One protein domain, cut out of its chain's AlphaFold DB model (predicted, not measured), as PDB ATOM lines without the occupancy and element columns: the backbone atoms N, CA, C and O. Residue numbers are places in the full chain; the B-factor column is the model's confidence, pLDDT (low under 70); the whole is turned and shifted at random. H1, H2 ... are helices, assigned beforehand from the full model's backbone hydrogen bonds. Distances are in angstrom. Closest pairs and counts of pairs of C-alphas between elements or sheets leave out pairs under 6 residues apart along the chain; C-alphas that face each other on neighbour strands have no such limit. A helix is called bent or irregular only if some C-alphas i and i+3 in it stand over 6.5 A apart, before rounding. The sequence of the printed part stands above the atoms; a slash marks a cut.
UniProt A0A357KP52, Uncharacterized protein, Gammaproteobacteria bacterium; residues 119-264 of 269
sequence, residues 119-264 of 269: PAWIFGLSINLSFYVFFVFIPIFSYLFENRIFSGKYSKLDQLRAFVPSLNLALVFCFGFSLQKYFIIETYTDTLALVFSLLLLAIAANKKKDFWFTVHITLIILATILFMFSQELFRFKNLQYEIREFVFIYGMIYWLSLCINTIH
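This is residues 119 to 264 of the 269 residues of an uncharacterized protein of Gammaproteobacteria bacterium (UniProt A0A357KP52). Four long helices, H1, H5, H6 and H8, pack round a shorter one, H4, in the middle. Near one end of the long axis, H2 and H3 form a small extension from which residues 151 to 156 stick out; H7 lies at the other end. The printed part has 146 residues with eight named helices, H1 to H8 in chain order, and no named strand: all helix. It is compact, with a radius of gyration of the C-alphas of 16.1 A, and only just elongated, spanning 51 by 33 by 24 A.

H1, residues 120 to 144, begins at C-alpha (151.416, 128.062, 120.307) and is 33.9 A long. H2 (146 to 149) and H3 (155 to 160) follow, then H4 (167 to 178), 17.2 A. H5 (185 to 208), 34.9 A, is irregular: C-alphas 186 and 189 are 7.5 A apart. H6 (211 to 229) is 27.4 A, H7 is residues 231 to 235, and H8 (239 to 264), 38.5 A, ends at C-alpha (136.815, 109.341, 149.633).

H1, H4, H5 and H6 form an up and down bundle, each running against the one before. The hub, H4, touches H1 (closest C-alphas Val 136 and Ala 170, 4.6 A), H5 (Cys 174 and Leu 194, 6.4 A), H6 (Ser 178 and Thr 224, 5.2 A) and H8 (Gly 176 and Arg 244, 4.7 A). H5 and H8 are apart. Every O i to N i+4 pair is within hydrogen-bond range in H3, H6 and H7, against 18 of 21 in H1, 6 of 8 in H4, 18 of 20 in H5 and 21 of 22 in H8; H2 is too short for one.

The farthest C-alphas, Lys 153 and Phe 236, are 51.9 A apart. The printed part has no cut and no long link; pLDDT is under 70 at residues 236 to 238.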
ATOM      1  N   PRO A 119     147.695 128.231 117.379       76.19
ATOM      2  CA  PRO A 119     148.914 129.006 117.543       76.19
ATOM      3  C   PRO A 119     149.485 128.819 118.955       76.19
ATOM      4  O   PRO A 119     148.818 129.141 119.939       76.19
ATOM      5  N   ALA A 120     150.737 128.361 119.042       72.19
ATOM      6  CA  ALA A 120     151.416 128.062 120.307       72.19
ATOM      7  C   ALA A 120     151.346 129.213 121.331       72.19
ATOM      8  O   ALA A 120     151.260 128.976 122.531       72.19
ATOM      9  N   TRP A 121     151.313 130.468 120.869       70.94
ATOM     10  CA  TRP A 121     151.191 131.636 121.745       70.94
ATOM     11  C   TRP A 121     149.808 131.762 122.415       70.94
ATOM     12  O   TRP A 121     149.741 132.165 123.573       70.94
ATOM     13  N   ILE A 122     148.709 131.392 121.739       74.62
ATOM     14  CA  ILE A 122     147.343 131.447 122.303       74.62
ATOM     15  C   ILE A 122     147.173 130.360 123.360       74.62
ATOM     16  O   ILE A 122     146.659 130.612 124.455       74.62
ATOM     17  N   PHE A 123     147.610 129.150 123.017       72.25
ATOM     18  CA  PHE A 123     147.563 128.000 123.908       72.25
ATOM     19  C   PHE A 123     148.451 128.241 125.134       72.25
ATOM     20  O   PHE A 123     147.977 128.164 126.268       72.25
ATOM     21  N   GLY A 124     149.691 128.684 124.902       75.88
ATOM     22  CA  GLY A 124     150.652 129.034 125.943       75.88
ATOM     23  C   GLY A 124     150.153 130.129 126.887       75.88
ATOM     24  O   GLY A 124     150.218 129.943 128.098       75.88
ATOM     25  N   LEU A 125     149.593 131.232 126.372       80.94
ATOM     26  CA  LEU A 125     149.057 132.314 127.209       80.94
ATOM     27  C   LEU A 125     147.921 131.818 128.114       80.94
ATOM     28  O   LEU A 125     147.898 132.102 129.313       80.94
ATOM     29  N   SER A 126     146.982 131.071 127.533       80.31
ATOM     30  CA  SER A 126     145.778 130.607 128.229       80.31
ATOM     31  C   SER A 126     146.119 129.600 129.332       80.31
ATOM     32  O   SER A 126     145.588 129.684 130.446       80.31
ATOM     33  N   ILE A 127     147.045 128.679 129.048       81.81
ATOM     34  CA  ILE A 127     147.543 127.690 130.011       81.81
ATOM     35  C   ILE A 127     148.377 128.358 131.099       81.81
ATOM     36  O   ILE A 127     148.105 128.142 132.282       81.81
ATOM     37  N   ASN A 128     149.333 129.215 130.728       88.06
ATOM     38  CA  ASN A 128     150.199 129.897 131.689       88.06
ATOM     39  C   ASN A 128     149.376 130.724 132.676       88.06
ATOM     40  O   ASN A 128     149.562 130.591 133.885       88.06
ATOM     41  N   LEU A 129     148.423 131.527 132.189       90.69
ATOM     42  CA  LEU A 129     147.558 132.329 133.051       90.69
ATOM     43  C   LEU A 129     146.755 131.444 134.015       90.69
ATOM     44  O   LEU A 129     146.713 131.716 135.216       90.69
ATOM     45  N   SER A 130     146.155 130.366 133.504       91.56
ATOM     46  CA  SER A 130     145.360 129.438 134.312       91.56
ATOM     47  C   SER A 130     146.198 128.787 135.412       91.56
ATOM     48  O   SER A 130     145.769 128.726 136.565       91.56
ATOM     49  N   PHE A 131     147.416 128.347 135.090       94.75
ATOM     50  CA  PHE A 131     148.306 127.699 136.048       94.75
ATOM     51  C   PHE A 131     148.920 128.670 137.053       94.75
ATOM     52  O   PHE A 131     148.953 128.350 138.243       94.75
ATOM     53  N   TYR A 132     149.314 129.875 136.639       95.69
ATOM     54  CA  TYR A 132     149.743 130.908 137.580       95.69
ATOM     55  C   TYR A 132     148.632 131.251 138.569       95.69
ATOM     56  O   TYR A 132     148.854 131.254 139.779       95.69
ATOM     57  N   VAL A 133     147.413 131.500 138.088       95.69
ATOM     58  CA  VAL A 133     146.298 131.849 138.972       95.69
ATOM     59  C   VAL A 133     145.964 130.682 139.898       95.69
ATOM     60  O   VAL A 133     145.967 130.850 141.118       95.69
ATOM     61  N   PHE A 134     145.701 129.498 139.343       96.06
ATOM     62  CA  PHE A 134     145.140 128.388 140.108       96.06
ATOM     63  C   PHE A 134     146.169 127.655 140.969       96.06
ATOM     64  O   PHE A 134     145.887 127.348 142.128       96.06
ATOM     65  N   PHE A 135     147.368 127.400 140.443       97.06
ATOM     66  CA  PHE A 135     148.374 126.570 141.105       97.06
ATOM     67  C   PHE A 135     149.502 127.350 141.781       97.06
ATOM     68  O   PHE A 135     150.253 126.755 142.555       97.06
ATOM     69  N   VAL A 136     149.602 128.665 141.563       97.81
ATOM     70  CA  VAL A 136     150.616 129.511 142.214       97.81
ATOM     71  C   VAL A 136     149.967 130.562 143.114       97.81
ATOM     72  O   VAL A 136     150.116 130.509 144.334       97.81
ATOM     73  N   PHE A 137     149.187 131.489 142.565       97.44
ATOM     74  CA  PHE A 137     148.661 132.611 143.341       97.44
ATOM     75  C   PHE A 137     147.582 132.195 144.342       97.44
ATOM     76  O   PHE A 137     147.695 132.544 145.518       97.44
ATOM     77  N   ILE A 138     146.573 131.419 143.935       95.75
ATOM     78  CA  ILE A 138     145.531 130.925 144.852       95.75
ATOM     79  C   ILE A 138     146.126 130.195 146.074       95.75
ATOM     80  O   ILE A 138     145.765 130.581 147.190       95.75
ATOM     81  N   PRO A 139     147.027 129.196 145.948       95.81
ATOM     82  CA  PRO A 139     147.606 128.519 147.112       95.81
ATOM     83  C   PRO A 139     148.431 129.445 148.009       95.81
ATOM     84  O   PRO A 139     148.332 129.356 149.235       95.81
ATOM     85  N   ILE A 140     149.219 130.350 147.423       96.75
ATOM     86  CA  ILE A 140     150.024 131.315 148.180       96.75
ATOM     87  C   ILE A 140     149.116 132.256 148.977       96.75
ATOM     88  O   ILE A 140     149.281 132.393 150.191       96.75
ATOM     89  N   PHE A 141     148.120 132.864 148.332       95.56
ATOM     90  CA  PHE A 141     147.195 133.779 148.996       95.56
ATOM     91  C   PHE A 141     146.320 133.074 150.031       95.56
ATOM     92  O   PHE A 141     146.151 133.592 151.135       95.56
ATOM     93  N   SER A 142     145.847 131.865 149.725       93.06
ATOM     94  CA  SER A 142     145.102 131.016 150.661       93.06
ATOM     95  C   SER A 142     145.906 130.722 151.927       93.06
ATOM     96  O   SER A 142     145.349 130.722 153.022       93.06
ATOM     97  N   TYR A 143     147.220 130.520 151.801       94.38
ATOM     98  CA  TYR A 143     148.111 130.283 152.935       94.38
ATOM     99  C   TYR A 143     148.463 131.563 153.715       94.38
ATOM    100  O   TYR A 143     148.455 131.595 154.953       94.38
ATOM    101  N   LEU A 144     148.783 132.654 153.016       94.56
ATOM    102  CA  LEU A 144     149.163 133.917 153.655       94.56
ATOM    103  C   LEU A 144     147.982 134.541 154.406       94.56
ATOM    104  O   LEU A 144     148.155 134.980 155.547       94.56
ATOM    105  N   PHE A 145     146.784 134.479 153.821       92.00
ATOM    106  CA  PHE A 145     145.558 135.087 154.333       92.00
ATOM    107  C   PHE A 145     144.543 134.071 154.880       92.00
ATOM    108  O   PHE A 145     143.355 134.382 154.958       92.00
ATOM    109  N   GLU A 146     145.004 132.892 155.312       87.38
ATOM    110  CA  GLU A 146     144.159 131.790 155.801       87.38
ATOM    111  C   GLU A 146     143.078 132.255 156.791       87.38
ATOM    112  O   GLU A 146     141.898 132.014 156.563       87.38
ATOM    113  N   ASN A 147     143.455 133.021 157.821       83.88
ATOM    114  CA  ASN A 147     142.526 133.502 158.856       83.88
ATOM    115  C   ASN A 147     141.437 134.452 158.328       83.88
ATOM    116  O   ASN A 147     140.408 134.623 158.974       83.88
ATOM    117  N   ARG A 148     141.670 135.120 157.191       84.69
ATOM    118  CA  ARG A 148     140.687 136.022 156.569       84.69
ATOM    119  C   ARG A 148     139.771 135.265 155.611       84.69
ATOM    120  O   ARG A 148     138.577 135.547 155.571       84.69
ATOM    121  N   ILE A 149     140.333 134.321 154.857       81.38
ATOM    122  CA  ILE A 149     139.633 133.569 153.808       81.38
ATOM    123  C   ILE A 149     138.799 132.430 154.416       81.38
ATOM    124  O   ILE A 149     137.611 132.321 154.128       81.38
ATOM    125  N   PHE A 150     139.395 131.632 155.303       81.25
ATOM    126  CA  PHE A 150     138.790 130.452 155.934       81.25
ATOM    127  C   PHE A 150     138.492 130.723 157.412       81.25
ATOM    128  O   PHE A 150     139.015 130.076 158.317       81.25
ATOM    129  N   SER A 151     137.682 131.754 157.665       76.00
ATOM    130  CA  SER A 151     137.356 132.234 159.016       76.00
ATOM    131  C   SER A 151     136.217 131.462 159.702       76.00
ATOM    132  O   SER A 151     135.729 131.902 160.741       76.00
ATOM    133  N   GLY A 152     135.711 130.371 159.114       71.19
ATOM    134  CA  GLY A 152     134.517 129.661 159.601       71.19
ATOM    135  C   GLY A 152     133.198 130.416 159.380       71.19
ATOM    136  O   GLY A 152     132.120 129.829 159.441       71.19
ATOM    137  N   LYS A 153     133.263 131.719 159.068       70.25
ATOM    138  CA  LYS A 153     132.100 132.568 158.771       70.25
ATOM    139  C   LYS A 153     131.382 132.149 157.484       70.25
ATOM    140  O   LYS A 153     130.184 132.379 157.346       70.25
ATOM    141  N   TYR A 154     132.104 131.533 156.548       70.31
ATOM    142  CA  TYR A 154     131.595 131.127 155.240       70.31
ATOM    143  C   TYR A 154     131.786 129.621 155.031       70.31
ATOM    144  O   TYR A 154     132.728 129.193 154.367       70.31
ATOM    145  N   SER A 155     130.847 128.815 155.535       72.00
ATOM    146  CA  SER A 155     130.932 127.341 155.518       72.00
ATOM    147  C   SER A 155     131.171 126.728 154.130       72.00
ATOM    148  O   SER A 155     131.806 125.681 154.016       72.00
ATOM    149  N   LYS A 156     130.706 127.381 153.054       76.00
ATOM    150  CA  LYS A 156     130.956 126.945 151.670       76.00
ATOM    151  C   LYS A 156     132.419 127.113 151.245       76.00
ATOM    152  O   LYS A 156     132.929 126.261 150.527       76.00
ATOM    153  N   LEU A 157     133.107 128.174 151.678       76.88
ATOM    154  CA  LEU A 157     134.527 128.378 151.351       76.88
ATOM    155  C   LEU A 157     135.404 127.339 152.054       76.88
ATOM    156  O   LEU A 157     136.343 126.821 151.456       76.88
ATOM    157  N   ASP A 158     135.042 126.957 153.276       77.75
ATOM    158  CA  ASP A 158     135.757 125.919 154.020       77.75
ATOM    159  C   ASP A 158     135.642 124.537 153.352       77.75
ATOM    160  O   ASP A 158     136.584 123.747 153.407       77.75
ATOM    161  N   GLN A 159     134.540 124.258 152.645       76.75
ATOM    162  CA  GLN A 159     134.411 123.051 151.815       76.75
ATOM    163  C   GLN A 159     135.339 123.089 150.592       76.75
ATOM    164  O   GLN A 159     135.912 122.064 150.217       76.75
ATOM    165  N   LEU A 160     135.536 124.269 149.992       81.31
ATOM    166  CA  LEU A 160     136.425 124.448 148.839       81.31
ATOM    167  C   LEU A 160     137.908 124.331 149.205       81.31
ATOM    168  O   LEU A 160     138.718 123.995 148.344       81.31
ATOM    169  N   ARG A 161     138.270 124.527 150.479       83.81
ATOM    170  CA  ARG A 161     139.649 124.391 150.978       83.81
ATOM    171  C   ARG A 161     140.290 123.047 150.616       83.81
ATOM    172  O   ARG A 161     141.490 122.994 150.379       83.81
ATOM    173  N   ALA A 162     139.496 121.978 150.550       80.94
ATOM    174  CA  ALA A 162     139.946 120.643 150.151       80.94
ATOM    175  C   ALA A 162     140.403 120.547 148.681       80.94
ATOM    176  O   ALA A 162     141.167 119.647 148.332       80.94
ATOM    177  N   PHE A 163     139.921 121.452 147.830       87.94
ATOM    178  CA  PHE A 163     140.201 121.488 146.393       87.94
ATOM    179  C   PHE A 163     141.223 122.562 146.021       87.94
ATOM    180  O   PHE A 163     141.794 122.509 144.934       87.94
ATOM    181  N   VAL A 164     141.491 123.508 146.923       91.50
ATOM    182  CA  VAL A 164     142.568 124.484 146.758       91.50
ATOM    183  C   VAL A 164     143.909 123.743 146.715       91.50
ATOM    184  O   VAL A 164     144.201 122.963 147.629       91.50
ATOM    185  N   PRO A 165     144.742 123.962 145.679       94.50
ATOM    186  CA  PRO A 165     146.072 123.379 145.628       94.50
ATOM    187  C   PRO A 165     146.881 123.670 146.893       94.50
ATOM    188  O   PRO A 165     146.726 124.700 147.545       94.50
ATOM    189  N   SER A 166     147.761 122.747 147.273       92.62
ATOM    190  CA  SER A 166     148.618 122.974 148.437       92.62
ATOM    191  C   SER A 166     149.723 123.980 148.111       92.62
ATOM    192  O   SER A 166     150.213 124.023 146.985       92.62
ATOM    193  N   LEU A 167     150.209 124.710 149.119       94.56
ATOM    194  CA  LEU A 167     151.370 125.595 148.958       94.56
ATOM    195  C   LEU A 167     152.611 124.856 148.420       94.56
ATOM    196  O   LEU A 167     153.401 125.426 147.682       94.56
ATOM    197  N   ASN A 168     152.771 123.572 148.753       94.12
ATOM    198  CA  ASN A 168     153.874 122.755 148.242       94.12
ATOM    199  C   ASN A 168     153.787 122.553 146.727       94.12
ATOM    200  O   ASN A 168     154.811 122.418 146.070       94.12
ATOM    201  N   LEU A 169     152.574 122.545 146.175       95.31
ATOM    202  CA  LEU A 169     152.367 122.404 144.744       95.31
ATOM    203  C   LEU A 169     152.786 123.672 143.991       95.31
ATOM    204  O   LEU A 169     153.325 123.563 142.900       95.31
ATOM    205  N   ALA A 170     152.661 124.855 144.603       97.44
ATOM    206  CA  ALA A 170     153.165 126.093 144.008       97.44
ATOM    207  C   ALA A 170     154.675 126.029 143.701       97.44
ATOM    208  O   ALA A 170     155.116 126.650 142.740       97.44
ATOM    209  N   LEU A 171     155.455 125.236 144.454       97.38
ATOM    210  CA  LEU A 171     156.875 124.987 144.166       97.38
ATOM    211  C   LEU A 171     157.069 124.277 142.818       97.38
ATOM    212  O   LEU A 171     157.889 124.706 142.014       97.38
ATOM    213  N   VAL A 172     156.264 123.243 142.551       97.50
ATOM    214  CA  VAL A 172     156.300 122.475 141.294       97.50
ATOM    215  C   VAL A 172     156.023 123.381 140.105       97.50
ATOM    216  O   VAL A 172     156.774 123.374 139.133       97.50
ATOM    217  N   PHE A 173     154.982 124.205 140.205       97.62
ATOM    218  CA  PHE A 173     154.619 125.109 139.119       97.62
ATOM    219  C   PHE A 173     155.629 126.247 138.957       97.62
ATOM    220  O   PHE A 173     155.986 126.557 137.829       97.62
ATOM    221  N   CYS A 174     156.169 126.818 140.041       98.00
ATOM    222  CA  CYS A 174     157.240 127.817 139.937       98.00
ATOM    223  C   CYS A 174     158.506 127.242 139.287       98.00
ATOM    224  O   CYS A 174     159.141 127.933 138.499       98.00
ATOM    225  N   PHE A 175     158.850 125.982 139.570       98.00
ATOM    226  CA  PHE A 175     159.928 125.296 138.862       98.00
ATOM    227  C   PHE A 175     159.614 125.109 137.372       98.00
ATOM    228  O   PHE A 175     160.441 125.420 136.524       98.00
ATOM    229  N   GLY A 176     158.405 124.656 137.029       95.94
ATOM    230  CA  GLY A 176     157.984 124.558 135.630       95.94
ATOM    231  C   GLY A 176     158.060 125.910 134.912       95.94
ATOM    232  O   GLY A 176     158.564 125.998 133.800       95.94
ATOM    233  N   PHE A 177     157.649 126.993 135.570       95.50
ATOM    234  CA  PHE A 177     157.736 128.343 135.018       95.50
ATOM    235  C   PHE A 177     159.160 128.901 134.923       95.50
ATOM    236  O   PHE A 177     159.386 129.808 134.126       95.50
ATOM    237  N   SER A 178     160.138 128.363 135.662       95.81
ATOM    238  CA  SER A 178     161.539 128.732 135.442       95.81
ATOM    239  C   SER A 178     162.100 128.155 134.135       95.81
ATOM    240  O   SER A 178     163.128 128.615 133.649       95.81
ATOM    241  N   LEU A 179     161.429 127.178 133.520       93.38
ATOM    242  CA  LEU A 179     161.763 126.662 132.189       93.38
ATOM    243  C   LEU A 179     161.138 127.557 131.111       93.38
ATOM    244  O   LEU A 179     160.071 127.279 130.556       93.38
ATOM    245  N   GLN A 180     161.798 128.675 130.830       90.81
ATOM    246  CA  GLN A 180     161.353 129.647 129.834       90.81
ATOM    247  C   GLN A 180     162.530 130.286 129.091       90.81
ATOM    248  O   GLN A 180     163.668 130.288 129.559       90.81
ATOM    249  N   LYS A 181     162.241 130.878 127.928       89.69
ATOM    250  CA  LYS A 181     163.192 131.747 127.226       89.69
ATOM    251  C   LYS A 181     163.309 133.048 128.006       89.69
ATOM    252  O   LYS A 181     162.320 133.756 128.145       89.69
ATOM    253  N   TYR A 182     164.487 133.372 128.515       91.44
ATOM    254  CA  TYR A 182     164.704 134.636 129.216       91.44
ATOM    255  C   TYR A 182     165.059 135.758 128.233       91.44
ATOM    256  O   TYR A 182     165.499 135.504 127.114       91.44
ATOM    257  N   PHE A 183     164.869 137.006 128.669       91.75
ATOM    258  CA  PHE A 183     165.290 138.217 127.948       91.75
ATOM    259  C   PHE A 183     164.648 138.429 126.562       91.75
ATOM    260  O   PHE A 183     165.243 139.075 125.700       91.75
ATOM    261  N   ILE A 184     163.426 137.924 126.356       89.62
ATOM    262  CA  ILE A 184     162.604 138.193 125.166       89.62
ATOM    263  C   ILE A 184     161.244 138.771 125.572       89.62
ATOM    264  O   ILE A 184     160.746 138.494 126.663       89.62
ATOM    265  N   ILE A 185     160.645 139.585 124.703       87.06
ATOM    266  CA  ILE A 185     159.427 140.354 125.016       87.06
ATOM    267  C   ILE A 185     158.261 139.422 125.368       87.06
ATOM    268  O   ILE A 185     157.491 139.708 126.283       87.06
ATOM    269  N   GLU A 186     158.169 138.288 124.682       84.06
ATOM    270  CA  GLU A 186     157.099 137.304 124.809       84.06
ATOM    271  C   GLU A 186     157.021 136.674 126.207       84.06
ATOM    272  O   GLU A 186     155.954 136.216 126.602       84.06
ATOM    273  N   THR A 187     158.122 136.660 126.966       88.00
ATOM    274  CA  THR A 187     158.217 136.008 128.285       88.00
ATOM    275  C   THR A 187     158.466 136.990 129.431       88.00
ATOM    276  O   THR A 187     158.666 136.578 130.576       88.00
ATOM    277  N   TYR A 188     158.447 138.303 129.183       90.06
ATOM    278  CA  TYR A 188     158.642 139.300 130.243       90.06
ATOM    279  C   TYR A 188     157.566 139.223 131.319       90.06
ATOM    280  O   TYR A 188     157.879 139.286 132.509       90.06
ATOM    281  N   THR A 189     156.310 139.028 130.924       90.88
ATOM    282  CA  THR A 189     155.205 138.850 131.872       90.88
ATOM    283  C   THR A 189     155.378 137.587 132.708       90.88
ATOM    284  O   THR A 189     155.178 137.638 133.919       90.88
ATOM    285  N   ASP A 190     155.821 136.487 132.094       91.00
ATOM    286  CA  ASP A 190     156.076 135.221 132.787       91.00
ATOM    287  C   ASP A 190     157.263 135.353 133.755       91.00
ATOM    288  O   ASP A 190     157.188 134.918 134.901       91.00
ATOM    289  N   THR A 191     158.326 136.052 133.348       93.75
ATOM    290  CA  THR A 191     159.490 136.339 134.199       93.75
ATOM    291  C   THR A 191     159.107 137.180 135.416       93.75
ATOM    292  O   THR A 191     159.494 136.854 136.540       93.75
ATOM    293  N   LEU A 192     158.320 138.242 135.224       95.06
ATOM    294  CA  LEU A 192     157.830 139.074 136.324       95.06
ATOM    295  C   LEU A 192     156.913 138.280 137.262       95.06
ATOM    296  O   LEU A 192     157.058 138.380 138.483       95.06
ATOM    297  N   ALA A 193     156.010 137.463 136.712       95.94
ATOM    298  CA  ALA A 193     155.125 136.605 137.492       95.94
ATOM    299  C   ALA A 193     155.912 135.580 138.319       95.94
ATOM    300  O   ALA A 193     155.609 135.397 139.501       95.94
ATOM    301  N   LEU A 194     156.955 134.964 137.752       97.31
ATOM    302  CA  LEU A 194     157.836 134.036 138.457       97.31
ATOM    303  C   LEU A 194     158.592 134.728 139.596       97.31
ATOM    304  O   LEU A 194     158.544 134.252 140.729       97.31
ATOM    305  N   VAL A 195     159.244 135.866 139.334       97.38
ATOM    306  CA  VAL A 195     159.978 136.622 140.367       97.38
ATOM    307  C   VAL A 195     159.042 137.012 141.510       97.38
ATOM    308  O   VAL A 195     159.355 136.781 142.678       97.38
ATOM    309  N   PHE A 196     157.862 137.542 141.185       98.00
ATOM    310  CA  PHE A 196     156.863 137.899 142.187       98.00
ATOM    311  C   PHE A 196     156.386 136.677 142.987       98.00
ATOM    312  O   PHE A 196     156.298 136.733 144.214       98.00
ATOM    313  N   SER A 197     156.155 135.544 142.320       98.19
ATOM    314  CA  SER A 197     155.764 134.286 142.967       98.19
ATOM    315  C   SER A 197     156.840 133.769 143.923       98.19
ATOM    316  O   SER A 197     156.521 133.387 145.048       98.19
ATOM    317  N   LEU A 198     158.118 133.815 143.529       98.00
ATOM    318  CA  LEU A 198     159.246 133.409 144.373       98.00
ATOM    319  C   LEU A 198     159.403 134.316 145.601       98.00
ATOM    320  O   LEU A 198     159.649 133.814 146.699       98.00
ATOM    321  N   LEU A 199     159.188 135.628 145.456       98.00
ATOM    322  CA  LEU A 199     159.173 136.562 146.589       98.00
ATOM    323  C   LEU A 199     158.041 136.238 147.572       98.00
ATOM    324  O   LEU A 199     158.272 136.156 148.781       98.00
ATOM    325  N   LEU A 200     156.824 135.999 147.075       98.06
ATOM    326  CA  LEU A 200     155.705 135.618 147.937       98.06
ATOM    327  C   LEU A 200     155.925 134.253 148.606       98.06
ATOM    328  O   LEU A 200     155.573 134.081 149.775       98.06
ATOM    329  N   LEU A 201     156.530 133.292 147.904       97.81
ATOM    330  CA  LEU A 201     156.901 131.996 148.471       97.81
ATOM    331  C   LEU A 201     157.970 132.132 149.556       97.81
ATOM    332  O   LEU A 201     157.867 131.450 150.572       97.81
ATOM    333  N   ALA A 202     158.941 133.034 149.403       96.75
ATOM    334  CA  ALA A 202     159.922 133.329 150.446       96.75
ATOM    335  C   ALA A 202     159.255 133.919 151.706       96.75
ATOM    336  O   ALA A 202     159.549 133.494 152.826       96.75
ATOM    337  N   ILE A 203     158.283 134.826 151.539       96.94
ATOM    338  CA  ILE A 203     157.461 135.337 152.651       96.94
ATOM    339  C   ILE A 203     156.678 134.189 153.307       96.94
ATOM    340  O   ILE A 203     156.661 134.054 154.534       96.94
ATOM    341  N   ALA A 204     156.055 133.327 152.499       96.31
ATOM    342  CA  ALA A 204     155.322 132.166 152.986       96.31
ATOM    343  C   ALA A 204     156.236 131.171 153.721       96.31
ATOM    344  O   ALA A 204     155.828 130.624 154.743       96.31
ATOM    345  N   ALA A 205     157.476 130.977 153.268       95.69
ATOM    346  CA  ALA A 205     158.466 130.118 153.913       95.69
ATOM    347  C   ALA A 205     158.826 130.619 155.316       95.69
ATOM    348  O   ALA A 205     158.843 129.828 156.261       95.69
ATOM    349  N   ASN A 206     159.011 131.935 155.475       94.56
ATOM    350  CA  ASN A 206     159.273 132.551 156.777       94.56
ATOM    351  C   ASN A 206     158.108 132.329 157.765       94.56
ATOM    352  O   ASN A 206     158.323 132.035 158.940       94.56
ATOM    353  N   LYS A 207     156.859 132.392 157.278       94.00
ATOM    354  CA  LYS A 207     155.662 132.067 158.076       94.00
ATOM    355  C   LYS A 207     155.562 130.566 158.389       94.00
ATOM    356  O   LYS A 207     155.206 130.203 159.508       94.00
ATOM    357  N   LYS A 208     155.875 129.700 157.419       92.94
ATOM    358  CA  LYS A 208     155.735 128.236 157.513       92.94
ATOM    359  C   LYS A 208     156.776 127.588 158.420       92.94
ATOM    360  O   LYS A 208     156.456 126.586 159.051       92.94
ATOM    361  N   LYS A 209     157.994 128.143 158.478       92.69
ATOM    362  CA  LYS A 209     159.143 127.601 159.232       92.69
ATOM    363  C   LYS A 209     159.434 126.123 158.920       92.69
ATOM    364  O   LYS A 209     159.859 125.367 159.788       92.69
ATOM    365  N   ASP A 210     159.197 125.711 157.677       94.31
ATOM    366  CA  ASP A 210     159.453 124.348 157.204       94.31
ATOM    367  C   ASP A 210     160.785 124.306 156.451       94.31
ATOM    368  O   ASP A 210     160.953 124.969 155.427       94.31
ATOM    369  N   PHE A 211     161.738 123.535 156.978       93.94
ATOM    370  CA  PHE A 211     163.087 123.431 156.424       93.94
ATOM    371  C   PHE A 211     163.089 122.936 154.972       93.94
ATOM    372  O   PHE A 211     163.740 123.535 154.118       93.94
ATOM    373  N   TRP A 212     162.336 121.873 154.674       94.19
ATOM    374  CA  TRP A 212     162.310 121.276 153.338       94.19
ATOM    375  C   TRP A 212     161.683 122.216 152.318       94.19
ATOM    376  O   TRP A 212     162.188 122.332 151.205       94.19
ATOM    377  N   PHE A 213     160.627 122.924 152.701       95.50
ATOM    378  CA  PHE A 213     159.998 123.940 151.870       95.50
ATOM    379  C   PHE A 213     160.983 125.056 151.496       95.50
ATOM    380  O   PHE A 213     161.093 125.402 150.321       95.50
ATOM    381  N   THR A 214     161.753 125.563 152.465       96.12
ATOM    382  CA  THR A 214     162.790 126.577 152.218       96.12
ATOM    383  C   THR A 214     163.887 126.053 151.292       96.12
ATOM    384  O   THR A 214     164.240 126.736 150.335       96.12
ATOM    385  N   VAL A 215     164.373 124.824 151.515       95.62
ATOM    386  CA  VAL A 215     165.371 124.182 150.638       95.62
ATOM    387  C   VAL A 215     164.879 124.125 149.191       95.62
ATOM    388  O   VAL A 215     165.628 124.472 148.283       95.62
ATOM    389  N   HIS A 216     163.618 123.755 148.957       96.31
ATOM    390  CA  HIS A 216     163.068 123.701 147.599       96.31
ATOM    391  C   HIS A 216     162.971 125.077 146.946       96.31
ATOM    392  O   HIS A 216     163.306 125.201 145.774       96.31
ATOM    393  N   ILE A 217     162.581 126.121 147.682       97.12
ATOM    394  CA  ILE A 217     162.588 127.488 147.142       97.12
ATOM    395  C   ILE A 217     164.004 127.890 146.732       97.12
ATOM    396  O   ILE A 217     164.195 128.400 145.631       97.12
ATOM    397  N   THR A 218     165.003 127.625 147.578       96.75
ATOM    398  CA  THR A 218     166.404 127.910 147.249       96.75
ATOM    399  C   THR A 218     166.845 127.161 145.994       96.75
ATOM    400  O   THR A 218     167.450 127.767 145.116       96.75
ATOM    401  N   LEU A 219     166.498 125.879 145.859       97.19
ATOM    402  CA  LEU A 219     166.812 125.095 144.662       97.19
ATOM    403  C   LEU A 219     166.150 125.656 143.405       97.19
ATOM    404  O   LEU A 219     166.805 125.742 142.374       97.19
ATOM    405  N   ILE A 220     164.888 126.081 143.490       97.94
ATOM    406  CA  ILE A 220     164.179 126.689 142.358       97.94
ATOM    407  C   ILE A 220     164.833 128.014 141.967       97.94
ATOM    408  O   ILE A 220     165.005 128.270 140.779       97.94
ATOM    409  N   ILE A 221     165.255 128.837 142.930       98.06
ATOM    410  CA  ILE A 221     165.991 130.078 142.650       98.06
ATOM    411  C   ILE A 221     167.317 129.766 141.943       98.06
ATOM    412  O   ILE A 221     167.624 130.382 140.926       98.06
ATOM    413  N   LEU A 222     168.082 128.788 142.437       98.00
ATOM    414  CA  LEU A 222     169.344 128.377 141.813       98.00
ATOM    415  C   LEU A 222     169.129 127.828 140.396       98.00
ATOM    416  O   LEU A 222     169.855 128.213 139.482       98.00
ATOM    417  N   ALA A 223     168.105 126.993 140.194       97.50
ATOM    418  CA  ALA A 223     167.728 126.480 138.880       97.50
ATOM    419  C   ALA A 223     167.286 127.610 137.936       97.50
ATOM    420  O   ALA A 223     167.717 127.658 136.791       97.50
ATOM    421  N   THR A 224     166.508 128.577 138.429       97.25
ATOM    422  CA  THR A 224     166.094 129.769 137.667       97.25
ATOM    423  C   THR A 224     167.310 130.564 137.192       97.25
ATOM    424  O   THR A 224     167.385 130.939 136.026       97.25
ATOM    425  N   ILE A 225     168.289 130.794 138.073       97.19
ATOM    426  CA  ILE A 225     169.534 131.489 137.724       97.19
ATOM    427  C   ILE A 225     170.308 130.693 136.669       97.19
ATOM    428  O   ILE A 225     170.707 131.261 135.653       97.19
ATOM    429  N   LEU A 226     170.477 129.383 136.869       96.31
ATOM    430  CA  LEU A 226     171.114 128.495 135.897       96.31
ATOM    431  C   LEU A 226     170.437 128.590 134.522       96.31
ATOM    432  O   LEU A 226     171.121 128.788 133.519       96.31
ATOM    433  N   PHE A 227     169.110 128.487 134.463       95.50
ATOM    434  CA  PHE A 227     168.345 128.527 133.215       95.50
ATOM    435  C   PHE A 227     168.422 129.893 132.533       95.50
ATOM    436  O   PHE A 227     168.534 129.965 131.311       95.50
ATOM    437  N   MET A 228     168.461 130.973 133.314       95.00
ATOM    438  CA  MET A 228     168.661 132.331 132.816       95.00
ATOM    439  C   MET A 228     170.043 132.514 132.168       95.00
ATOM    440  O   MET A 228     170.139 133.104 131.094       95.00
ATOM    441  N   PHE A 229     171.107 131.967 132.767       94.81
ATOM    442  CA  PHE A 229     172.446 131.957 132.158       94.81
ATOM    443  C   PHE A 229     172.563 130.981 130.978       94.81
ATOM    444  O   PHE A 229     173.385 131.190 130.092       94.81
ATOM    445  N   SER A 230     171.705 129.961 130.931       92.62
ATOM    446  CA  SER A 230     171.654 128.938 129.876       92.62
ATOM    447  C   SER A 230     170.620 129.250 128.784       92.62
ATOM    448  O   SER A 230     170.259 128.373 128.002       92.62
ATOM    449  N   GLN A 231     170.120 130.490 128.723       87.94
ATOM    450  CA  GLN A 231     168.970 130.878 127.894       87.94
ATOM    451  C   GLN A 231     169.110 130.560 126.399       87.94
ATOM    452  O   GLN A 231     168.100 130.341 125.732       87.94
ATOM    453  N   GLU A 232     170.335 130.535 125.866       86.62
ATOM    454  CA  GLU A 232     170.587 130.279 124.444       86.62
ATOM    455  C   GLU A 232     170.136 128.869 124.043       86.62
ATOM    456  O   GLU A 232     169.628 128.690 122.938       86.62
ATOM    457  N   LEU A 233     170.204 127.892 124.958       85.38
ATOM    458  CA  LEU A 233     169.683 126.543 124.714       85.38
ATOM    459  C   LEU A 233     168.169 126.545 124.502       85.38
ATOM    460  O   LEU A 233     167.656 125.864 123.618       85.38
ATOM    461  N   PHE A 234     167.448 127.347 125.285       80.00
ATOM    462  CA  PHE A 234     165.991 127.408 125.227       80.00
ATOM    463  C   PHE A 234     165.473 128.224 124.045       80.00
ATOM    464  O   PHE A 234     164.287 128.155 123.738       80.00
ATOM    465  N   ARG A 235     166.316 129.009 123.358       72.12
ATOM    466  CA  ARG A 235     165.882 129.806 122.198       72.12
ATOM    467  C   ARG A 235     165.475 128.941 121.009       72.12
ATOM    468  O   ARG A 235     164.563 129.333 120.273       72.12
ATOM    469  N   PHE A 236     166.078 127.766 120.858       61.53
ATOM    470  CA  PHE A 236     165.857 126.874 119.725       61.53
ATOM    471  C   PHE A 236     164.765 125.834 120.017       61.53
ATOM    472  O   PHE A 236     164.702 125.277 121.103       61.53
ATOM    473  N   LYS A 237     163.904 125.566 119.023       63.66
ATOM    474  CA  LYS A 237     163.047 124.365 118.920       63.66
ATOM    475  C   LYS A 237     162.125 124.011 120.109       63.66
ATOM    476  O   LYS A 237     161.768 122.856 120.253       63.66
ATOM    477  N   ASN A 238     161.694 124.979 120.923       66.81
ATOM    478  CA  ASN A 238     160.661 124.780 121.959       66.81
ATOM    479  C   ASN A 238     160.972 123.718 123.044       66.81
ATOM    480  O   ASN A 238     160.073 123.282 123.752       66.81
ATOM    481  N   LEU A 239     162.243 123.390 123.270       76.25
ATOM    482  CA  LEU A 239     162.675 122.299 124.160       76.25
ATOM    483  C   LEU A 239     162.195 122.432 125.614       76.25
ATOM    484  O   LEU A 239     161.916 121.451 126.295       76.25
ATOM    485  N   GLN A 240     162.081 123.662 126.110       80.25
ATOM    486  CA  GLN A 240     161.600 123.938 127.462       80.25
ATOM    487  C   GLN A 240     160.116 123.617 127.668       80.25
ATOM    488  O   GLN A 240     159.709 123.429 128.814       80.25
ATOM    489  N   TYR A 241     159.311 123.607 126.599       85.44
ATOM    490  CA  TYR A 241     157.869 123.389 126.705       85.44
ATOM    491  C   TYR A 241     157.580 121.939 127.108       85.44
ATOM    492  O   TYR A 241     156.899 121.755 128.110       85.44
ATOM    493  N   GLU A 242     158.243 120.959 126.487       89.19
ATOM    494  CA  GLU A 242     158.114 119.529 126.819       89.19
ATOM    495  C   GLU A 242     158.390 119.219 128.295       89.19
ATOM    496  O   GLU A 242     157.605 118.584 129.003       89.19
ATOM    497  N   ILE A 243     159.519 119.720 128.813       93.38
ATOM    498  CA  ILE A 243     159.894 119.498 130.216       93.38
ATOM    499  C   ILE A 243     158.877 120.168 131.141       93.38
ATOM    500  O   ILE A 243     158.496 119.616 132.176       93.38
ATOM    501  N   ARG A 244     158.441 121.378 130.791       92.50
ATOM    502  CA  ARG A 244     157.482 122.138 131.587       92.50
ATOM    503  C   ARG A 244     156.105 121.480 131.599       92.50
ATOM    504  O   ARG A 244     155.472 121.452 132.652       92.50
ATOM    505  N   GLU A 245     155.660 120.940 130.476       91.19
ATOM    506  CA  GLU A 245     154.403 120.204 130.351       91.19
ATOM    507  C   GLU A 245     154.435 118.944 131.204       91.19
ATOM    508  O   GLU A 245     153.568 118.785 132.068       91.19
ATOM    509  N   PHE A 246     155.508 118.153 131.118       94.88
ATOM    510  CA  PHE A 246     155.739 117.031 132.027       94.88
ATOM    511  C   PHE A 246     155.649 117.460 133.502       94.88
ATOM    512  O   PHE A 246     154.987 116.808 134.322       94.88
ATOM    513  N   VAL A 247     156.277 118.593 133.852       95.94
ATOM    514  CA  VAL A 247     156.270 119.136 135.218       95.94
ATOM    515  C   VAL A 247     154.864 119.512 135.688       95.94
ATOM    516  O   VAL A 247     154.465 119.182 136.811       95.94
ATOM    517  N   PHE A 248     154.095 120.184 134.837       94.88
ATOM    518  CA  PHE A 248     152.724 120.573 135.140       94.88
ATOM    519  C   PHE A 248     151.802 119.361 135.250       94.88
ATOM    520  O   PHE A 248     151.024 119.285 136.203       94.88
ATOM    521  N   ILE A 249     151.941 118.376 134.362       94.56
ATOM    522  CA  ILE A 249     151.140 117.150 134.358       94.56
ATOM    523  C   ILE A 249     151.317 116.384 135.672       94.56
ATOM    524  O   ILE A 249     150.321 116.090 136.342       94.56
ATOM    525  N   TYR A 250     152.552 116.113 136.121       94.69
ATOM    526  CA  TYR A 250     152.724 115.394 137.392       94.69
ATOM    527  C   TYR A 250     152.220 116.213 138.586       94.69
ATOM    528  O   TYR A 250     151.659 115.647 139.531       94.69
ATOM    529  N   GLY A 251     152.380 117.541 138.555       95.19
ATOM    530  CA  GLY A 251     151.853 118.435 139.583       95.19
ATOM    531  C   GLY A 251     150.325 118.364 139.677       95.19
ATOM    532  O   GLY A 251     149.769 118.216 140.771       95.19
ATOM    533  N   MET A 252     149.643 118.395 138.532       94.44
ATOM    534  CA  MET A 252     148.190 118.252 138.434       94.44
ATOM    535  C   MET A 252     147.716 116.883 138.918       94.44
ATOM    536  O   MET A 252     146.735 116.804 139.656       94.44
ATOM    537  N   ILE A 253     148.416 115.806 138.567       92.62
ATOM    538  CA  ILE A 253     148.069 114.447 139.008       92.62
ATOM    539  C   ILE A 253     148.238 114.303 140.515       92.62
ATOM    540  O   ILE A 253     147.367 113.744 141.187       92.62
ATOM    541  N   TYR A 254     149.313 114.860 141.077       93.25
ATOM    542  CA  TYR A 254     149.487 114.893 142.522       93.25
ATOM    543  C   TYR A 254     148.330 115.644 143.196       93.25
ATOM    544  O   TYR A 254     147.744 115.127 144.147       93.25
ATOM    545  N   TRP A 255     147.929 116.807 142.675       94.19
ATOM    546  CA  TRP A 255     146.758 117.536 143.172       94.19
ATOM    547  C   TRP A 255     145.462 116.724 143.079       94.19
ATOM    548  O   TRP A 255     144.769 116.573 144.088       94.19
ATOM    549  N   LEU A 256     145.171 116.126 141.921       92.38
ATOM    550  CA  LEU A 256     143.998 115.272 141.723       92.38
ATOM    551  C   LEU A 256     143.974 114.116 142.727       92.38
ATOM    552  O   LEU A 256     142.932 113.841 143.323       92.38
ATOM    553  N   SER A 257     145.123 113.488 142.992       90.94
ATOM    554  CA  SER A 257     145.233 112.410 143.981       90.94
ATOM    555  C   SER A 257     144.866 112.871 145.399       90.94
ATOM    556  O   SER A 257     144.208 112.142 146.146       90.94
ATOM    557  N   LEU A 258     145.227 114.104 145.777       90.88
ATOM    558  CA  LEU A 258     144.862 114.690 147.069       90.88
ATOM    559  C   LEU A 258     143.361 114.990 147.146       90.88
ATOM    560  O   LEU A 258     142.734 114.713 148.174       90.88
ATOM    561  N   CYS A 259     142.772 115.501 146.062       90.19
ATOM    562  CA  CYS A 259     141.334 115.740 145.978       90.19
ATOM    563  C   CYS A 259     140.547 114.430 146.102       90.19
ATOM    564  O   CYS A 259     139.655 114.335 146.942       90.19
ATOM    565  N   ILE A 260     140.927 113.392 145.350       89.62
ATOM    566  CA  ILE A 260     140.308 112.056 145.395       89.62
ATOM    567  C   ILE A 260     140.358 111.475 146.809       89.62
ATOM    568  O   ILE A 260     139.336 111.042 147.342       89.62
ATOM    569  N   ASN A 261     141.528 111.520 147.451       89.12
ATOM    570  CA  ASN A 261     141.691 111.038 148.822       89.12
ATOM    571  C   ASN A 261     140.795 111.788 149.815       89.12
ATOM    572  O   ASN A 261     140.289 111.197 150.770       89.12
ATOM    573  N   THR A 262     140.594 113.089 149.607       88.25
ATOM    574  CA  THR A 262     139.737 113.903 150.474       88.25
ATOM    575  C   THR A 262     138.263 113.571 150.270       88.25
ATOM    576  O   THR A 262     137.549 113.354 151.249       88.25
ATOM    577  N   ILE A 263     137.827 113.443 149.017       87.50
ATOM    578  CA  ILE A 263     136.468 113.026 148.655       87.50
ATOM    579  C   ILE A 263     136.141 111.657 149.255       87.50
ATOM    580  O   ILE A 263     135.079 111.477 149.850       87.50
ATOM    581  N   HIS A 264     137.057 110.694 149.142       85.25
ATOM    582  CA  HIS A 264     136.815 109.341 149.633       85.25
ATOM    583  C   HIS A 264     136.626 109.313 151.157       85.25
ATOM    584  O   HIS A 264     135.691 108.691 151.655       85.25
TER     585      HIS A 264